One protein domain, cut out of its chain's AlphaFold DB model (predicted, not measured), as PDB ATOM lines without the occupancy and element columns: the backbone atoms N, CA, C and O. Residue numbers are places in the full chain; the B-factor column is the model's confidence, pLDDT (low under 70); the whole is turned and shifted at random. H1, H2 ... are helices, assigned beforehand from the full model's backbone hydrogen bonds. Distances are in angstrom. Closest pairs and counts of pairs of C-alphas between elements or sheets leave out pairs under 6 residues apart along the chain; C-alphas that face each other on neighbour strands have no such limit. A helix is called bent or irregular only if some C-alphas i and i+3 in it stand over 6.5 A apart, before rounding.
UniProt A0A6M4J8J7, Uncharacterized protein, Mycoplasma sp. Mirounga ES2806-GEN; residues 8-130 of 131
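Overview. This is residues 8 to 130 of the 131 residues of an uncharacterized protein of Mycoplasma sp. Mirounga ES2806-GEN (UniProt A0A6M4J8J7). A long helical hairpin of H1 and H2 makes a rod; near one end H3 folds back along H2, and short H4 packs on all three. At the other end residues 45 to 50 stick out. The printed part has 123 residues with four named helices, all helix, extended, with radius of gyration of the C-alphas 21.4 A and spans 71 by 25 by 21 A.

Along the chain. Find C-alpha 8 at (67.360, -10.661, -4.934); there H1, residues 8 to 35, begins, 42.0 A long, irregular with C-alphas 8 and 11 7.6 A apart. H2, residues 52 to 89, runs 56.8 A; H3 is residues 94 to 114, 30.0 A. H4, residues 120 to 129, ends at (71.365, -13.970, 4.911).

Arrangement. H2, H3 and H4 form an up-and-down bundle, each running against the one before. H1 and H2 touch, closest C-alphas Val 20 and Gly 68, 4.5 A, at a shallow tilt of 20 degrees. Every O i to N i+4 pair is within hydrogen-bond range in H3 and H4, 20 of 24 in H1, 33 of 34 in H2.

Size, cuts and confidence. The printed part has no cut. The link from H1 to H2 is long; pLDDT is under 70 at residues 42 to 50, 92 and 130.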
ATOM      1  N   LYS A   8      67.106  -9.487  -5.775       75.75
ATOM      2  CA  LYS A   8      67.360 -10.661  -4.934       75.75
ATOM      3  C   LYS A   8      66.097 -11.495  -4.688       75.75
ATOM      4  O   LYS A   8      66.109 -12.713  -4.844       75.75
ATOM      5  N   TYR A   9      64.979 -10.831  -4.403       80.88
ATOM      6  CA  TYR A   9      63.717 -11.484  -4.031       80.88
ATOM      7  C   TYR A   9      62.741 -11.658  -5.205       80.88
ATOM      8  O   TYR A   9      61.656 -12.219  -5.038       80.88
ATOM      9  N   LYS A  10      63.126 -11.228  -6.417       81.38
ATOM     10  CA  LYS A  10      62.276 -11.246  -7.622       81.38
ATOM     11  C   LYS A  10      61.666 -12.621  -7.900       81.38
ATOM     12  O   LYS A  10      60.530 -12.706  -8.354       81.38
ATOM     13  N   HIS A  11      62.404 -13.694  -7.632       84.94
ATOM     14  CA  HIS A  11      61.959 -15.057  -7.905       84.94
ATOM     15  C   HIS A  11      60.762 -15.500  -7.044       84.94
ATOM     16  O   HIS A  11      59.915 -16.232  -7.544       84.94
ATOM     17  N   HIS A  12      60.630 -14.989  -5.816       85.56
ATOM     18  CA  HIS A  12      59.479 -15.261  -4.950       85.56
ATOM     19  C   HIS A  12      58.224 -14.481  -5.362       85.56
ATOM     20  O   HIS A  12      57.110 -14.964  -5.192       85.56
ATOM     21  N   VAL A  13      58.400 -13.280  -5.922       86.50
ATOM     22  CA  VAL A  13      57.300 -12.391  -6.342       86.50
ATOM     23  C   VAL A  13      56.770 -12.754  -7.736       86.50
ATOM     24  O   VAL A  13      55.583 -12.591  -8.015       86.50
ATOM     25  N   ARG A  14      57.637 -13.282  -8.611       87.81
ATOM     26  CA  ARG A  14      57.321 -13.695  -9.992       87.81
ATOM     27  C   ARG A  14      56.031 -14.512 -10.158       87.81
ATOM     28  O   ARG A  14      55.249 -14.119 -11.022       87.81
ATOM     29  N   PRO A  15      55.790 -15.614  -9.421       88.94
ATOM     30  CA  PRO A  15      54.583 -16.416  -9.624       88.94
ATOM     31  C   PRO A  15      53.315 -15.596  -9.377       88.94
ATOM     32  O   PRO A  15      52.432 -15.574 -10.225       88.94
ATOM     33  N   TYR A  16      53.268 -14.827  -8.286       89.81
ATOM     34  CA  TYR A  16      52.126 -13.966  -7.973       89.81
ATOM     35  C   TYR A  16      51.935 -12.857  -9.011       89.81
ATOM     36  O   TYR A  16      50.805 -12.553  -9.382       89.81
ATOM     37  N   PHE A  17      53.024 -12.280  -9.527       90.62
ATOM     38  CA  PHE A  17      52.956 -11.280 -10.595       90.62
ATOM     39  C   PHE A  17      52.331 -11.849 -11.878       90.62
ATOM     40  O   PHE A  17      51.456 -11.217 -12.475       90.62
ATOM     41  N   TRP A  18      52.739 -13.056 -12.284       92.44
ATOM     42  CA  TRP A  18      52.131 -13.739 -13.425       92.44
ATOM     43  C   TRP A  18      50.655 -14.038 -13.182       92.44
ATOM     44  O   TRP A  18      49.846 -13.778 -14.068       92.44
ATOM     45  N   THR A  19      50.286 -14.482 -11.979       92.31
ATOM     46  CA  THR A  19      48.883 -14.713 -11.619       92.31
ATOM     47  C   THR A  19      48.042 -13.442 -11.735       92.31
ATOM     48  O   THR A  19      46.985 -13.490 -12.359       92.31
ATOM     49  N   VAL A  20      48.512 -12.294 -11.218       93.31
ATOM     50  CA  VAL A  20      47.824 -10.993 -11.376       93.31
ATOM     51  C   VAL A  20      47.667 -10.633 -12.850       93.31
ATOM     52  O   VAL A  20      46.587 -10.223 -13.275       93.31
ATOM     53  N   THR A  21      48.734 -10.793 -13.632       93.12
ATOM     54  CA  THR A  21      48.754 -10.416 -15.052       93.12
ATOM     55  C   THR A  21      47.762 -11.255 -15.854       93.12
ATOM     56  O   THR A  21      46.924 -10.706 -16.565       93.12
ATOM     57  N   ILE A  22      47.810 -12.581 -15.699       94.50
ATOM     58  CA  ILE A  22      46.925 -13.518 -16.402       94.50
ATOM     59  C   ILE A  22      45.469 -13.294 -15.983       94.50
ATOM     60  O   ILE A  22      44.602 -13.197 -16.847       94.50
ATOM     61  N   SER A  23      45.206 -13.157 -14.680       93.25
ATOM     62  CA  SER A  23      43.872 -12.832 -14.160       93.25
ATOM     63  C   SER A  23      43.331 -11.545 -14.790       93.25
ATOM     64  O   SER A  23      42.227 -11.553 -15.323       93.25
ATOM     65  N   SER A  24      44.134 -10.478 -14.830       92.31
ATOM     66  CA  SER A  24      43.717  -9.187 -15.392       92.31
ATOM     67  C   SER A  24      43.393  -9.285 -16.884       92.31
ATOM     68  O   SER A  24      42.373  -8.759 -17.323       92.31
ATOM     69  N   ILE A  25      44.223  -9.994 -17.663       94.56
ATOM     70  CA  ILE A  25      43.972 -10.233 -19.093       94.56
ATOM     71  C   ILE A  25      42.651 -10.989 -19.280       94.56
ATOM     72  O   ILE A  25      41.823 -10.577 -20.090       94.56
ATOM     73  N   LEU A  26      42.421 -12.059 -18.514       93.94
ATOM     74  CA  LEU A  26      41.192 -12.852 -18.603       93.94
ATOM     75  C   LEU A  26      39.955 -12.045 -18.203       93.94
ATOM     76  O   LEU A  26      38.946 -12.102 -18.900       93.94
ATOM     77  N   THR A  27      40.035 -11.250 -17.136       93.44
ATOM     78  CA  THR A  27      38.957 -10.343 -16.727       93.44
ATOM     79  C   THR A  27      38.614  -9.360 -17.845       93.44
ATOM     80  O   THR A  27      37.439  -9.199 -18.163       93.44
ATOM     81  N   VAL A  28      39.613  -8.746 -18.489       93.75
ATOM     82  CA  VAL A  28      39.379  -7.828 -19.616       93.75
ATOM     83  C   VAL A  28      38.715  -8.548 -20.789       93.75
ATOM     84  O   VAL A  28      37.729  -8.043 -21.320       93.75
ATOM     85  N   LEU A  29      39.196  -9.738 -21.165       93.06
ATOM     86  CA  LEU A  29      38.604 -10.527 -22.253       93.06
ATOM     87  C   LEU A  29      37.149 -10.917 -21.962       93.06
ATOM     88  O   LEU A  29      36.301 -10.830 -22.850       93.06
ATOM     89  N   LEU A  30      36.840 -11.300 -20.720       91.38
ATOM     90  CA  LEU A  30      35.481 -11.632 -20.291       91.38
ATOM     91  C   LEU A  30      34.558 -10.414 -20.329       91.38
ATOM     92  O   LEU A  30      33.451 -10.509 -20.852       91.38
ATOM     93  N   VAL A  31      35.015  -9.266 -19.827       92.19
ATOM     94  CA  VAL A  31      34.245  -8.014 -19.864       92.19
ATOM     95  C   VAL A  31      34.026  -7.550 -21.305       92.19
ATOM     96  O   VAL A  31      32.923  -7.134 -21.648       92.19
ATOM     97  N   MET A  32      35.034  -7.675 -22.174       91.94
ATOM     98  CA  MET A  32      34.895  -7.391 -23.603       91.94
ATOM     99  C   MET A  32      33.856  -8.306 -24.259       91.94
ATOM    100  O   MET A  32      32.929  -7.801 -24.895       91.94
ATOM    101  N   GLY A  33      33.950  -9.624 -24.052       88.56
ATOM    102  CA  GLY A  33      32.973 -10.590 -24.566       88.56
ATOM    103  C   GLY A  33      31.554 -10.309 -24.065       88.56
ATOM    104  O   GLY A  33      30.600 -10.342 -24.844       88.56
ATOM    105  N   TRP A  34      31.420  -9.929 -22.793       89.81
ATOM    106  CA  TRP A  34      30.141  -9.535 -22.214       89.81
ATOM    107  C   TRP A  34      29.589  -8.252 -22.851       89.81
ATOM    108  O   TRP A  34      28.427  -8.217 -23.257       89.81
ATOM    109  N   SER A  35      30.424  -7.221 -23.024       88.62
ATOM    110  CA  SER A  35      30.022  -5.946 -23.638       88.62
ATOM    111  C   SER A  35      29.553  -6.099 -25.089       88.62
ATOM    112  O   SER A  35      28.617  -5.424 -25.514       88.62
ATOM    113  N   GLN A  36      30.148  -7.039 -25.829       89.00
ATOM    114  CA  GLN A  36      29.779  -7.356 -27.209       89.00
ATOM    115  C   GLN A  36      28.609  -8.346 -27.310       89.00
ATOM    116  O   GLN A  36      28.239  -8.736 -28.416       89.00
ATOM    117  N   LYS A  37      28.018  -8.756 -26.177       83.69
ATOM    118  CA  LYS A  37      26.968  -9.786 -26.100       83.69
ATOM    119  C   LYS A  37      27.369 -11.083 -26.816       83.69
ATOM    120  O   LYS A  37      26.538 -11.741 -27.442       83.69
ATOM    121  N   PHE A  38      28.649 -11.447 -26.743       82.56
ATOM    122  CA  PHE A  38      29.149 -12.661 -27.371       82.56
ATOM    123  C   PHE A  38      28.569 -13.894 -26.669       82.56
ATOM    124  O   PHE A  38      28.717 -14.061 -25.456       82.56
ATOM    125  N   ILE A  39      27.920 -14.765 -27.440       81.44
ATOM    126  CA  ILE A  39      27.331 -16.020 -26.967       81.44
ATOM    127  C   ILE A  39      28.130 -17.162 -27.606       81.44
ATOM    128  O   ILE A  39      27.910 -17.462 -28.780       81.44
ATOM    129  N   PRO A  40      29.075 -17.787 -26.878       73.69
ATOM    130  CA  PRO A  40      29.959 -18.796 -27.462       73.69
ATOM    131  C   PRO A  40      29.213 -20.068 -27.878       73.69
ATOM    132  O   PRO A  40      29.594 -20.703 -28.856       73.69
ATOM    133  N   PHE A  41      28.128 -20.424 -27.179       74.50
ATOM    134  CA  PHE A  41      27.281 -21.564 -27.527       74.50
ATOM    135  C   PHE A  41      25.806 -21.213 -27.331       74.50
ATOM    136  O   PHE A  41      25.430 -20.592 -26.334       74.50
ATOM    137  N   LYS A  42      24.950 -21.627 -28.272       68.00
ATOM    138  CA  LYS A  42      23.499 -21.532 -28.093       68.00
ATOM    139  C   LYS A  42      23.075 -22.540 -27.032       68.00
ATOM    140  O   LYS A  42      23.317 -23.733 -27.188       68.00
ATOM    141  N   VAL A  43      22.454 -22.051 -25.967       66.56
ATOM    142  CA  VAL A  43      21.898 -22.891 -24.909       66.56
ATOM    143  C   VAL A  43      20.404 -22.592 -24.848       66.56
ATOM    144  O   VAL A  43      20.020 -21.476 -24.509       66.56
ATOM    145  N   ASP A  44      19.570 -23.563 -25.227       60.66
ATOM    146  CA  ASP A  44      18.104 -23.452 -25.196       60.66
ATOM    147  C   ASP A  44      17.595 -23.597 -23.751       60.66
ATOM    148  O   ASP A  44      16.999 -24.600 -23.360       60.66
ATOM    149  N   ILE A  45      17.870 -22.600 -22.908       63.94
ATOM    150  CA  ILE A  45      17.337 -22.539 -21.544       63.94
ATOM    151  C   ILE A  45      16.190 -21.529 -21.530       63.94
ATOM    152  O   ILE A  45      16.393 -20.319 -21.507       63.94
ATOM    153  N   LYS A  46      14.958 -22.046 -21.522       55.44
ATOM    154  CA  LYS A  46      13.736 -21.272 -21.259       55.44
ATOM    155  C   LYS A  46      13.591 -21.026 -19.752       55.44
ATOM    156  O   LYS A  46      12.737 -21.632 -19.114       55.44
ATOM    157  N   VAL A  47      14.433 -20.181 -19.162       56.56
ATOM    158  CA  VAL A  47      14.266 -19.741 -17.764       56.56
ATOM    159  C   VAL A  47      14.437 -18.225 -17.701       56.56
ATOM    160  O   VAL A  47      15.359 -17.669 -18.285       56.56
ATOM    161  N   GLY A  48      13.466 -17.558 -17.073       51.78
ATOM    162  CA  GLY A  48      13.211 -16.126 -17.194       51.78
ATOM    163  C   GLY A  48      14.321 -15.177 -16.724       51.78
ATOM    164  O   GLY A  48      15.053 -15.434 -15.774       51.78
ATOM    165  N   HIS A  49      14.336 -14.025 -17.400       54.12
ATOM    166  CA  HIS A  49      14.884 -12.702 -17.060       54.12
ATOM    167  C   HIS A  49      16.385 -12.503 -16.802       54.12
ATOM    168  O   HIS A  49      16.824 -11.356 -16.877       54.12
ATOM    169  N   LEU A  50      17.196 -13.544 -16.613       58.88
ATOM    170  CA  LEU A  50      18.658 -13.414 -16.601       58.88
ATOM    171  C   LEU A  50      19.277 -14.355 -17.632       58.88
ATOM    172  O   LEU A  50      19.268 -15.571 -17.454       58.88
ATOM    173  N   ASP A  51      19.831 -13.777 -18.702       77.69
ATOM    174  CA  ASP A  51      20.603 -14.521 -19.698       77.69
ATOM    175  C   ASP A  51      21.700 -15.316 -18.984       77.69
ATOM    176  O   ASP A  51      22.608 -14.735 -18.384       77.69
ATOM    177  N   PHE A  52      21.628 -16.648 -19.063       81.75
ATOM    178  CA  PHE A  52      22.586 -17.588 -18.467       81.75
ATOM    179  C   PHE A  52      24.047 -17.166 -18.701       81.75
ATOM    180  O   PHE A  52      24.876 -17.198 -17.792       81.75
ATOM    181  N   TRP A  53      24.350 -16.677 -19.906       82.88
ATOM    182  CA  TRP A  53      25.673 -16.178 -20.274       82.88
ATOM    183  C   TRP A  53      26.099 -14.932 -19.498       82.88
ATOM    184  O   TRP A  53      27.256 -14.849 -19.097       82.88
ATOM    185  N   SER A  54      25.188 -14.000 -19.214       85.06
ATOM    186  CA  SER A  54      25.491 -12.829 -18.378       85.06
ATOM    187  C   SER A  54      25.859 -13.241 -16.951       85.06
ATOM    188  O   SER A  54      26.805 -12.699 -16.381       85.06
ATOM    189  N   LEU A  55      25.176 -14.246 -16.390       87.12
ATOM    190  CA  LEU A  55      25.517 -14.791 -15.071       87.12
ATOM    191  C   LEU A  55      26.891 -15.479 -15.074       87.12
ATOM    192  O   LEU A  55      27.664 -15.327 -14.124       87.12
ATOM    193  N   MET A  56      27.210 -16.201 -16.151       88.69
ATOM    194  CA  MET A  56      28.517 -16.834 -16.338       88.69
ATOM    195  C   MET A  56      29.638 -15.794 -16.448       88.69
ATOM    196  O   MET A  56      30.633 -15.897 -15.730       88.69
ATOM    197  N   TYR A  57      29.465 -14.759 -17.278       89.31
ATOM    198  CA  TYR A  57      30.430 -13.663 -17.395       89.31
ATOM    199  C   TYR A  57      30.648 -12.956 -16.058       89.31
ATOM    200  O   TYR A  57      31.798 -12.744 -15.671       89.31
ATOM    201  N   LEU A  58      29.575 -12.651 -15.323       90.38
ATOM    202  CA  LEU A  58      29.666 -12.037 -13.999       90.38
ATOM    203  C   LEU A  58      30.450 -12.925 -13.024       90.38
ATOM    204  O   LEU A  58      31.398 -12.457 -12.393       90.38
ATOM    205  N   SER A  59      30.102 -14.212 -12.947       92.50
ATOM    206  CA  SER A  59      30.751 -15.177 -12.052       92.50
ATOM    207  C   SER A  59      32.250 -15.300 -12.329       92.50
ATOM    208  O   SER A  59      33.058 -15.189 -11.406       92.50
ATOM    209  N   PHE A  60      32.648 -15.463 -13.596       93.81
ATOM    210  CA  PHE A  60      34.064 -15.556 -13.955       93.81
ATOM    211  C   PHE A  60      34.811 -14.240 -13.743       93.81
ATOM    212  O   PHE A  60      35.940 -14.257 -13.257       93.81
ATOM    213  N   THR A  61      34.190 -13.102 -14.055       91.88
ATOM    214  CA  THR A  61      34.791 -11.779 -13.834       91.88
ATOM    215  C   THR A  61      35.097 -11.570 -12.351       91.88
ATOM    216  O   THR A  61      36.215 -11.183 -12.010       91.88
ATOM    217  N   ILE A  62      34.145 -11.893 -11.466       94.00
ATOM    218  CA  ILE A  62      34.339 -11.834 -10.010       94.00
ATOM    219  C   ILE A  62      35.442 -12.804  -9.580       94.00
ATOM    220  O   ILE A  62      36.350 -12.411  -8.852       94.00
ATOM    221  N   PHE A  63      35.402 -14.050 -10.054       94.81
ATOM    222  CA  PHE A  63      36.385 -15.070  -9.699       94.81
ATOM    223  C   PHE A  63      37.818 -14.656 -10.066       94.81
ATOM    224  O   PHE A  63      38.703 -14.658  -9.207       94.81
ATOM    225  N   PHE A  64      38.051 -14.232 -11.311       93.19
ATOM    226  CA  PHE A  64      39.368 -13.758 -11.734       93.19
ATOM    227  C   PHE A  64      39.766 -12.473 -11.011       93.19
ATOM    228  O   PHE A  64      40.915 -12.372 -10.584       93.19
ATOM    229  N   GLY A  65      38.831 -11.545 -10.784       91.06
ATOM    230  CA  GLY A  65      39.084 -10.337 -10.000       91.06
ATOM    231  C   GLY A  65      39.582 -10.649  -8.586       91.06
ATOM    232  O   GLY A  65      40.596 -10.100  -8.152       91.06
ATOM    233  N   LEU A  66      38.942 -11.595  -7.892       93.44
ATOM    234  CA  LEU A  66      39.363 -12.045  -6.561       93.44
ATOM    235  C   LEU A  66      40.755 -12.693  -6.581       93.44
ATOM    236  O   LEU A  66      41.574 -12.388  -5.713       93.44
ATOM    237  N   ILE A  67      41.065 -13.522  -7.586       93.06
ATOM    238  CA  ILE A  67      42.406 -14.113  -7.766       93.06
ATOM    239  C   ILE A  67      43.476 -13.027  -7.946       93.06
ATOM    240  O   ILE A  67      44.569 -13.121  -7.371       93.06
ATOM    241  N   GLY A  68      43.166 -11.992  -8.732       90.56
ATOM    242  CA  GLY A  68      44.055 -10.857  -8.965       90.56
ATOM    243  C   GLY A  68      44.317 -10.073  -7.679       90.56
ATOM    244  O   GLY A  68      45.474  -9.869  -7.307       90.56
ATOM    245  N   ILE A  69      43.258  -9.712  -6.948       92.25
ATOM    246  CA  ILE A  69      43.350  -8.994  -5.664       92.25
ATOM    247  C   ILE A  69      44.141  -9.805  -4.634       92.25
ATOM    248  O   ILE A  69      45.010  -9.259  -3.946       92.25
ATOM    249  N   TYR A  70      43.881 -11.107  -4.541       91.75
ATOM    250  CA  TYR A  70      44.615 -12.009  -3.660       91.75
ATOM    251  C   TYR A  70      46.113 -12.009  -3.986       91.75
ATOM    252  O   TYR A  70      46.944 -11.752  -3.114       91.75
ATOM    253  N   SER A  71      46.465 -12.219  -5.255       91.00
ATOM    254  CA  SER A  71      47.864 -12.287  -5.685       91.00
ATOM    255  C   SER A  71      48.591 -10.958  -5.460       91.00
ATOM    256  O   SER A  71      49.725 -10.948  -4.980       91.00
ATOM    257  N   LEU A  72      47.924  -9.829  -5.715       91.06
ATOM    258  CA  LEU A  72      48.453  -8.494  -5.434       91.06
ATOM    259  C   LEU A  72      48.688  -8.280  -3.933       91.06
ATOM    260  O   LEU A  72      49.729  -7.752  -3.539       91.06
ATOM    261  N   SER A  73      47.771  -8.753  -3.089       90.56
ATOM    262  CA  SER A  73      47.916  -8.690  -1.632       90.56
ATOM    263  C   SER A  73      49.151  -9.462  -1.159       90.56
ATOM    264  O   SER A  73      49.939  -8.933  -0.375       90.56
ATOM    265  N   VAL A  74      49.389 -10.668  -1.687       89.12
ATOM    266  CA  VAL A  74      50.586 -11.458  -1.350       89.12
ATOM    267  C   VAL A  74      51.871 -10.731  -1.761       89.12
ATOM    268  O   VAL A  74      52.807 -10.657  -0.964       89.12
ATOM    269  N   ILE A  75      51.913 -10.122  -2.953       89.88
ATOM    270  CA  ILE A  75      53.064  -9.321  -3.414       89.88
ATOM    271  C   ILE A  75      53.371  -8.181  -2.432       89.88
ATOM    272  O   ILE A  75      54.532  -7.975  -2.065       89.88
ATOM    273  N   LEU A  76      52.345  -7.453  -1.977       89.88
ATOM    274  CA  LEU A  76      52.509  -6.364  -1.009       89.88
ATOM    275  C   LEU A  76      53.060  -6.865   0.332       89.88
ATOM    276  O   LEU A  76      53.949  -6.229   0.905       89.88
ATOM    277  N   VAL A  77      52.581  -8.014   0.818       88.56
ATOM    278  CA  VAL A  77      53.073  -8.614   2.068       88.56
ATOM    279  C   VAL A  77      54.532  -9.057   1.925       88.56
ATOM    280  O   VAL A  77      55.330  -8.742   2.810       88.56
ATOM    281  N   ILE A  78      54.915  -9.698   0.810       87.75
ATOM    282  CA  ILE A  78      56.315 -10.073   0.529       87.75
ATOM    283  C   ILE A  78      57.208  -8.829   0.533       87.75
ATOM    284  O   ILE A  78      58.219  -8.800   1.234       87.75
ATOM    285  N   ASN A  79      56.820  -7.776  -0.191       87.69
ATOM    286  CA  ASN A  79      57.598  -6.538  -0.267       87.69
ATOM    287  C   ASN A  79      57.742  -5.864   1.108       87.69
ATOM    288  O   ASN A  79      58.834  -5.427   1.473       87.69
ATOM    289  N   SER A  80      56.664  -5.822   1.902       86.50
ATOM    290  CA  SER A  80      56.695  -5.296   3.273       86.50
ATOM    291  C   SER A  80      57.636  -6.098   4.175       86.50
ATOM    292  O   SER A  80      58.393  -5.518   4.956       86.50
ATOM    293  N   PHE A  81      57.605  -7.428   4.062       86.06
ATOM    294  CA  PHE A  81      58.450  -8.330   4.839       86.06
ATOM    295  C   PHE A  81      59.933  -8.162   4.484       86.06
ATOM    296  O   PHE A  81      60.759  -7.966   5.376       86.06
ATOM    297  N   VAL A  82      60.255  -8.140   3.187       85.88
ATOM    298  CA  VAL A  82      61.611  -7.900   2.670       85.88
ATOM    299  C   VAL A  82      62.159  -6.557   3.152       85.88
ATOM    300  O   VAL A  82      63.272  -6.500   3.668       85.88
ATOM    301  N   TYR A  83      61.367  -5.486   3.057       85.38
ATOM    302  CA  TYR A  83      61.783  -4.162   3.524       85.38
ATOM    303  C   TYR A  83      62.166  -4.165   5.012       85.38
ATOM    304  O   TYR A  83      63.177  -3.582   5.405       85.38
ATOM    305  N   LYS A  84      61.390  -4.855   5.857       84.44
ATOM    306  CA  LYS A  84      61.700  -4.955   7.289       84.44
ATOM    307  C   LYS A  84      62.917  -5.828   7.572       84.44
ATOM    308  O   LYS A  84      63.655  -5.506   8.500       84.44
ATOM    309  N   LEU A  85      63.133  -6.896   6.802       83.25
ATOM    310  CA  LEU A  85      64.337  -7.721   6.922       83.25
ATOM    311  C   LEU A  85      65.601  -6.913   6.627       83.25
ATOM    312  O   LEU A  85      66.542  -6.969   7.413       83.25
ATOM    313  N   GLU A  86      65.608  -6.120   5.555       81.75
ATOM    314  CA  GLU A  86      66.767  -5.279   5.232       81.75
ATOM    315  C   GLU A  86      66.971  -4.180   6.284       81.75
ATOM    316  O   GLU A  86      68.083  -4.000   6.777       81.75
ATOM    317  N   ARG A  87      65.891  -3.532   6.744       81.62
ATOM    318  CA  ARG A  87      65.971  -2.521   7.811       81.62
ATOM    319  C   ARG A  87      66.537  -3.077   9.124       81.62
ATOM    320  O   ARG A  87      67.144  -2.336   9.886       81.62
ATOM    321  N   MET A  88      66.360  -4.370   9.409       80.19
ATOM    322  CA  MET A  88      66.918  -4.996  10.615       80.19
ATOM    323  C   MET A  88      68.450  -5.008  10.630       80.19
ATOM    324  O   MET A  88      69.042  -4.917  11.708       80.19
ATOM    325  N   LYS A  89      69.085  -5.115   9.458       73.62
ATOM    326  CA  LYS A  89      70.550  -5.121   9.326       73.62
ATOM    327  C   LYS A  89      71.154  -3.752   9.616       73.62
ATOM    328  O   LYS A  89      72.241  -3.668  10.170       73.62
ATOM    329  N   GLU A  90      70.416  -2.700   9.282       76.81
ATOM    330  CA  GLU A  90      70.836  -1.303   9.415       76.81
ATOM    331  C   GLU A  90      70.636  -0.749  10.841       76.81
ATOM    332  O   GLU A  90      71.091   0.351  11.140       76.81
ATOM    333  N   LEU A  91      69.968  -1.482  11.743       76.62
ATOM    334  CA  LEU A  91      69.750  -1.054  13.129       76.62
ATOM    335  C   LEU A  91      70.954  -1.375  14.027       76.62
ATOM    336  O   LEU A  91      71.326  -2.541  14.185       76.62
ATOM    337  N   TRP A  92      71.480  -0.327  14.669       64.81
ATOM    338  CA  TRP A  92      72.603  -0.378  15.617       64.81
ATOM    339  C   TRP A  92      72.154  -0.533  17.079       64.81
ATOM    340  O   TRP A  92      72.914  -1.031  17.900       64.81
ATOM    341  N   GLN A  93      70.922  -0.128  17.418       73.06
ATOM    342  CA  GLN A  93      70.389  -0.221  18.782       73.06
ATOM    343  C   GLN A  93      69.645  -1.547  19.021       73.06
ATOM    344  O   GLN A  93      68.713  -1.898  18.293       73.06
ATOM    345  N   GLU A  94      70.017  -2.249  20.095       72.12
ATOM    346  CA  GLU A  94      69.479  -3.563  20.495       72.12
ATOM    347  C   GLU A  94      67.947  -3.545  20.678       72.12
ATOM    348  O   GLU A  94      67.227  -4.413  20.182       72.12
ATOM    349  N   LYS A  95      67.428  -2.499  21.334       75.19
ATOM    350  CA  LYS A  95      66.005  -2.361  21.684       75.19
ATOM    351  C   LYS A  95      65.102  -2.235  20.450       75.19
ATOM    352  O   LYS A  95      64.041  -2.860  20.384       75.19
ATOM    353  N   ASP A  96      65.538  -1.475  19.449       77.38
ATOM    354  CA  ASP A  96      64.810  -1.319  18.186       77.38
ATOM    355  C   ASP A  96      64.863  -2.597  17.345       77.38
ATOM    356  O   ASP A  96      63.881  -2.965  16.688       77.38
ATOM    357  N   ARG A  97      65.986  -3.321  17.414       76.12
ATOM    358  CA  ARG A  97      66.168  -4.607  16.741       76.12
ATOM    359  C   ARG A  97      65.216  -5.670  17.298       76.12
ATOM    360  O   ARG A  97      64.577  -6.376  16.515       76.12
ATOM    361  N   GLU A  98      65.036  -5.751  18.617       82.00
ATOM    362  CA  GLU A  98      64.073  -6.673  19.236       82.00
ATOM    363  C   GLU A  98      62.615  -6.352  18.877       82.00
ATOM    364  O   GLU A  98      61.836  -7.250  18.526       82.00
ATOM    365  N   ALA A  99      62.237  -5.070  18.920       82.44
ATOM    366  CA  ALA A  99      60.893  -4.631  18.552       82.44
ATOM    367  C   ALA A  99      60.581  -4.947  17.079       82.44
ATOM    368  O   ALA A  99      59.488  -5.431  16.755       82.44
ATOM    369  N   LEU A 100      61.552  -4.734  16.184       81.69
ATOM    370  CA  LEU A 100      61.425  -5.080  14.771       81.69
ATOM    371  C   LEU A 100      61.350  -6.602  14.570       81.69
ATOM    372  O   LEU A 100      60.503  -7.067  13.811       81.69
ATOM    373  N   LYS A 101      62.142  -7.392  15.306       82.31
ATOM    374  CA  LYS A 101      62.125  -8.866  15.253       82.31
ATOM    375  C   LYS A 101      60.762  -9.449  15.612       82.31
ATOM    376  O   LYS A 101      60.255 -10.306  14.888       82.31
ATOM    377  N   LYS A 102      60.106  -8.928  16.654       85.00
ATOM    378  CA  LYS A 102      58.725  -9.320  16.994       85.00
ATOM    379  C   LYS A 102      57.742  -9.017  15.857       85.00
ATOM    380  O   LYS A 102      56.872  -9.838  15.567       85.00
ATOM    381  N   ARG A 103      57.882  -7.863  15.191       84.75
ATOM    382  CA  ARG A 103      57.033  -7.482  14.045       84.75
ATOM    383  C   ARG A 103      57.266  -8.381  12.827       84.75
ATOM    384  O   ARG A 103      56.293  -8.747  12.174       84.75
ATOM    385  N   ILE A 104      58.518  -8.752  12.552       85.25
ATOM    386  CA  ILE A 104      58.875  -9.680  11.469       85.25
ATOM    387  C   ILE A 104      58.299 -11.069  11.740       85.25
ATOM    388  O   ILE A 104      57.645 -11.608  10.859       85.25
ATOM    389  N   ASN A 105      58.426 -11.610  12.955       83.75
ATOM    390  CA  ASN A 105      57.861 -12.927  13.286       83.75
ATOM    391  C   ASN A 105      56.339 -12.987  13.081       83.75
ATOM    392  O   ASN A 105      55.829 -13.953  12.522       83.75
ATOM    393  N   ARG A 106      55.603 -11.940  13.481       85.31
ATOM    394  CA  ARG A 106      54.156 -11.871  13.220       85.31
ATOM    395  C   ARG A 106      53.853 -11.829  11.723       85.31
ATOM    396  O   ARG A 106      52.951 -12.519  11.264       85.31
ATOM    397  N   GLN A 107      54.614 -11.044  10.961       84.62
ATOM    398  CA  GLN A 107      54.444 -10.984   9.512       84.62
ATOM    399  C   GLN A 107      54.878 -12.252   8.787       84.62
ATOM    400  O   GLN A 107      54.307 -12.527   7.746       84.62
ATOM    401  N   ALA A 108      55.826 -13.024   9.316       81.75
ATOM    402  CA  ALA A 108      56.214 -14.312   8.754       81.75
ATOM    403  C   ALA A 108      55.026 -15.284   8.765       81.75
ATOM    404  O   ALA A 108      54.678 -15.830   7.727       81.75
ATOM    405  N   ILE A 109      54.327 -15.388   9.902       81.88
ATOM    406  CA  ILE A 109      53.120 -16.220  10.034       81.88
ATOM    407  C   ILE A 109      52.033 -15.756   9.061       81.88
ATOM    408  O   ILE A 109      51.430 -16.567   8.361       81.88
ATOM    409  N   ILE A 110      51.795 -14.443   9.005       83.94
ATOM    410  CA  ILE A 110      50.808 -13.843   8.101       83.94
ATOM    411  C   ILE A 110      51.179 -14.119   6.641       83.94
ATOM    412  O   ILE A 110      50.321 -14.503   5.854       83.94
ATOM    413  N   LEU A 111      52.449 -13.945   6.280       85.62
ATOM    414  CA  LEU A 111      52.948 -14.177   4.934       85.62
ATOM    415  C   LEU A 111      52.787 -15.641   4.536       85.62
ATOM    416  O   LEU A 111      52.273 -15.904   3.459       85.62
ATOM    417  N   ASP A 112      53.176 -16.576   5.396       83.19
ATOM    418  CA  ASP A 112      53.065 -18.007   5.119       83.19
ATOM    419  C   ASP A 112      51.602 -18.453   4.993       83.19
ATOM    420  O   ASP A 112      51.278 -19.289   4.148       83.19
ATOM    421  N   MET A 113      50.711 -17.859   5.793       80.56
ATOM    422  CA  MET A 113      49.269 -18.085   5.712       80.56
ATOM    423  C   MET A 113      48.689 -17.533   4.404       80.56
ATOM    424  O   MET A 113      48.010 -18.263   3.687       80.56
ATOM    425  N   PHE A 114      48.987 -16.277   4.055       80.31
ATOM    426  CA  PHE A 114      48.483 -15.663   2.824       80.31
ATOM    427  C   PHE A 114      49.076 -16.291   1.573       80.31
ATOM    428  O   PHE A 114      48.355 -16.485   0.606       80.31
ATOM    429  N   ALA A 115      50.361 -16.631   1.578       77.38
ATOM    430  CA  ALA A 115      51.033 -17.266   0.455       77.38
ATOM    431  C   ALA A 115      50.654 -18.740   0.275       77.38
ATOM    432  O   ALA A 115      51.078 -19.337  -0.717       77.38
ATOM    433  N   LEU A 116      49.920 -19.323   1.235       80.88
ATOM    434  CA  LEU A 116      49.632 -20.758   1.328       80.88
ATOM    435  C   LEU A 116      50.907 -21.610   1.211       80.88
ATOM    436  O   LEU A 116      50.895 -22.733   0.713       80.88
ATOM    437  N   ASN A 117      52.029 -21.061   1.674       80.56
ATOM    438  CA  ASN A 117      53.346 -21.661   1.567       80.56
ATOM    439  C   ASN A 117      54.092 -21.444   2.881       80.56
ATOM    440  O   ASN A 117      54.686 -20.393   3.100       80.56
ATOM    441  N   LYS A 118      54.107 -22.483   3.724       74.94
ATOM    442  CA  LYS A 118      54.751 -22.473   5.050       74.94
ATOM    443  C   LYS A 118      56.259 -22.206   5.031       74.94
ATOM    444  O   LYS A 118      56.843 -21.995   6.085       74.94
ATOM    445  N   SER A 119      56.899 -22.275   3.866       82.69
ATOM    446  CA  SER A 119      58.344 -22.074   3.725       82.69
ATOM    447  C   SER A 119      58.716 -20.702   3.166       82.69
ATOM    448  O   SER A 119      59.901 -20.381   3.107       82.69
ATOM    449  N   LEU A 120      57.751 -19.880   2.741       83.44
ATOM    450  CA  LEU A 120      58.058 -18.655   2.004       83.44
ATOM    451  C   LEU A 120      58.799 -17.638   2.874       83.44
ATOM    452  O   LEU A 120      59.826 -17.103   2.449       83.44
ATOM    453  N   SER A 121      58.322 -17.401   4.095       82.69
ATOM    454  CA  SER A 121      58.977 -16.506   5.048       82.69
ATOM    455  C   SER A 121      60.398 -16.971   5.385       82.69
ATOM    456  O   SER A 121      61.326 -16.158   5.424       82.69
ATOM    457  N   TYR A 122      60.589 -18.284   5.542       83.50
ATOM    458  CA  TYR A 122      61.882 -18.904   5.816       83.50
ATOM    459  C   TYR A 122      62.846 -18.779   4.633       83.50
ATOM    460  O   TYR A 122      63.995 -18.386   4.822       83.50
ATOM    461  N   ASN A 123      62.382 -19.031   3.410       82.25
ATOM    462  CA  ASN A 123      63.195 -18.914   2.200       82.25
ATOM    463  C   ASN A 123      63.600 -17.458   1.935       82.25
ATOM    464  O   ASN A 123      64.745 -17.192   1.571       82.25
ATOM    465  N   LEU A 124      62.701 -16.500   2.185       82.56
ATOM    466  CA  LEU A 124      63.020 -15.070   2.133       82.56
ATOM    467  C   LEU A 124      64.067 -14.692   3.185       82.56
ATOM    468  O   LEU A 124      65.004 -13.948   2.893       82.56
ATOM    469  N   TYR A 125      63.946 -15.239   4.395       83.12
ATOM    470  CA  TYR A 125      64.916 -15.033   5.462       83.12
ATOM    471  C   TYR A 125      66.288 -15.633   5.128       83.12
ATOM    472  O   TYR A 125      67.297 -14.940   5.255       83.12
ATOM    473  N   GLN A 126      66.348 -16.878   4.650       81.25
ATOM    474  CA  GLN A 126      67.590 -17.488   4.174       81.25
ATOM    475  C   GLN A 126      68.210 -16.665   3.047       81.25
ATOM    476  O   GLN A 126      69.383 -16.307   3.124       81.25
ATOM    477  N   THR A 127      67.405 -16.276   2.057       79.88
ATOM    478  CA  THR A 127      67.845 -15.414   0.959       79.88
ATOM    479  C   THR A 127      68.453 -14.131   1.509       79.88
ATOM    480  O   THR A 127      69.544 -13.757   1.097       79.88
ATOM    481  N   SER A 128      67.835 -13.482   2.500       77.44
ATOM    482  CA  SER A 128      68.381 -12.261   3.104       77.44
ATOM    483  C   SER A 128      69.762 -12.439   3.750       77.44
ATOM    484  O   SER A 128      70.536 -11.479   3.732       77.44
ATOM    485  N   LYS A 129      70.085 -13.636   4.260       74.19
ATOM    486  CA  LYS A 129      71.365 -13.970   4.911       74.19
ATOM    487  C   LYS A 129      72.487 -14.346   3.952       74.19
ATOM    488  O   LYS A 129      73.642 -14.212   4.331       74.19
ATOM    489  N   ILE A 130      72.154 -14.857   2.770       61.12
ATOM    490  CA  ILE A 130      73.147 -15.212   1.755       61.12
ATOM    491  C   ILE A 130      73.695 -13.895   1.182       61.12
ATOM    492  O   ILE A 130      72.984 -13.200   0.445       61.12
TER     493      ILE A 130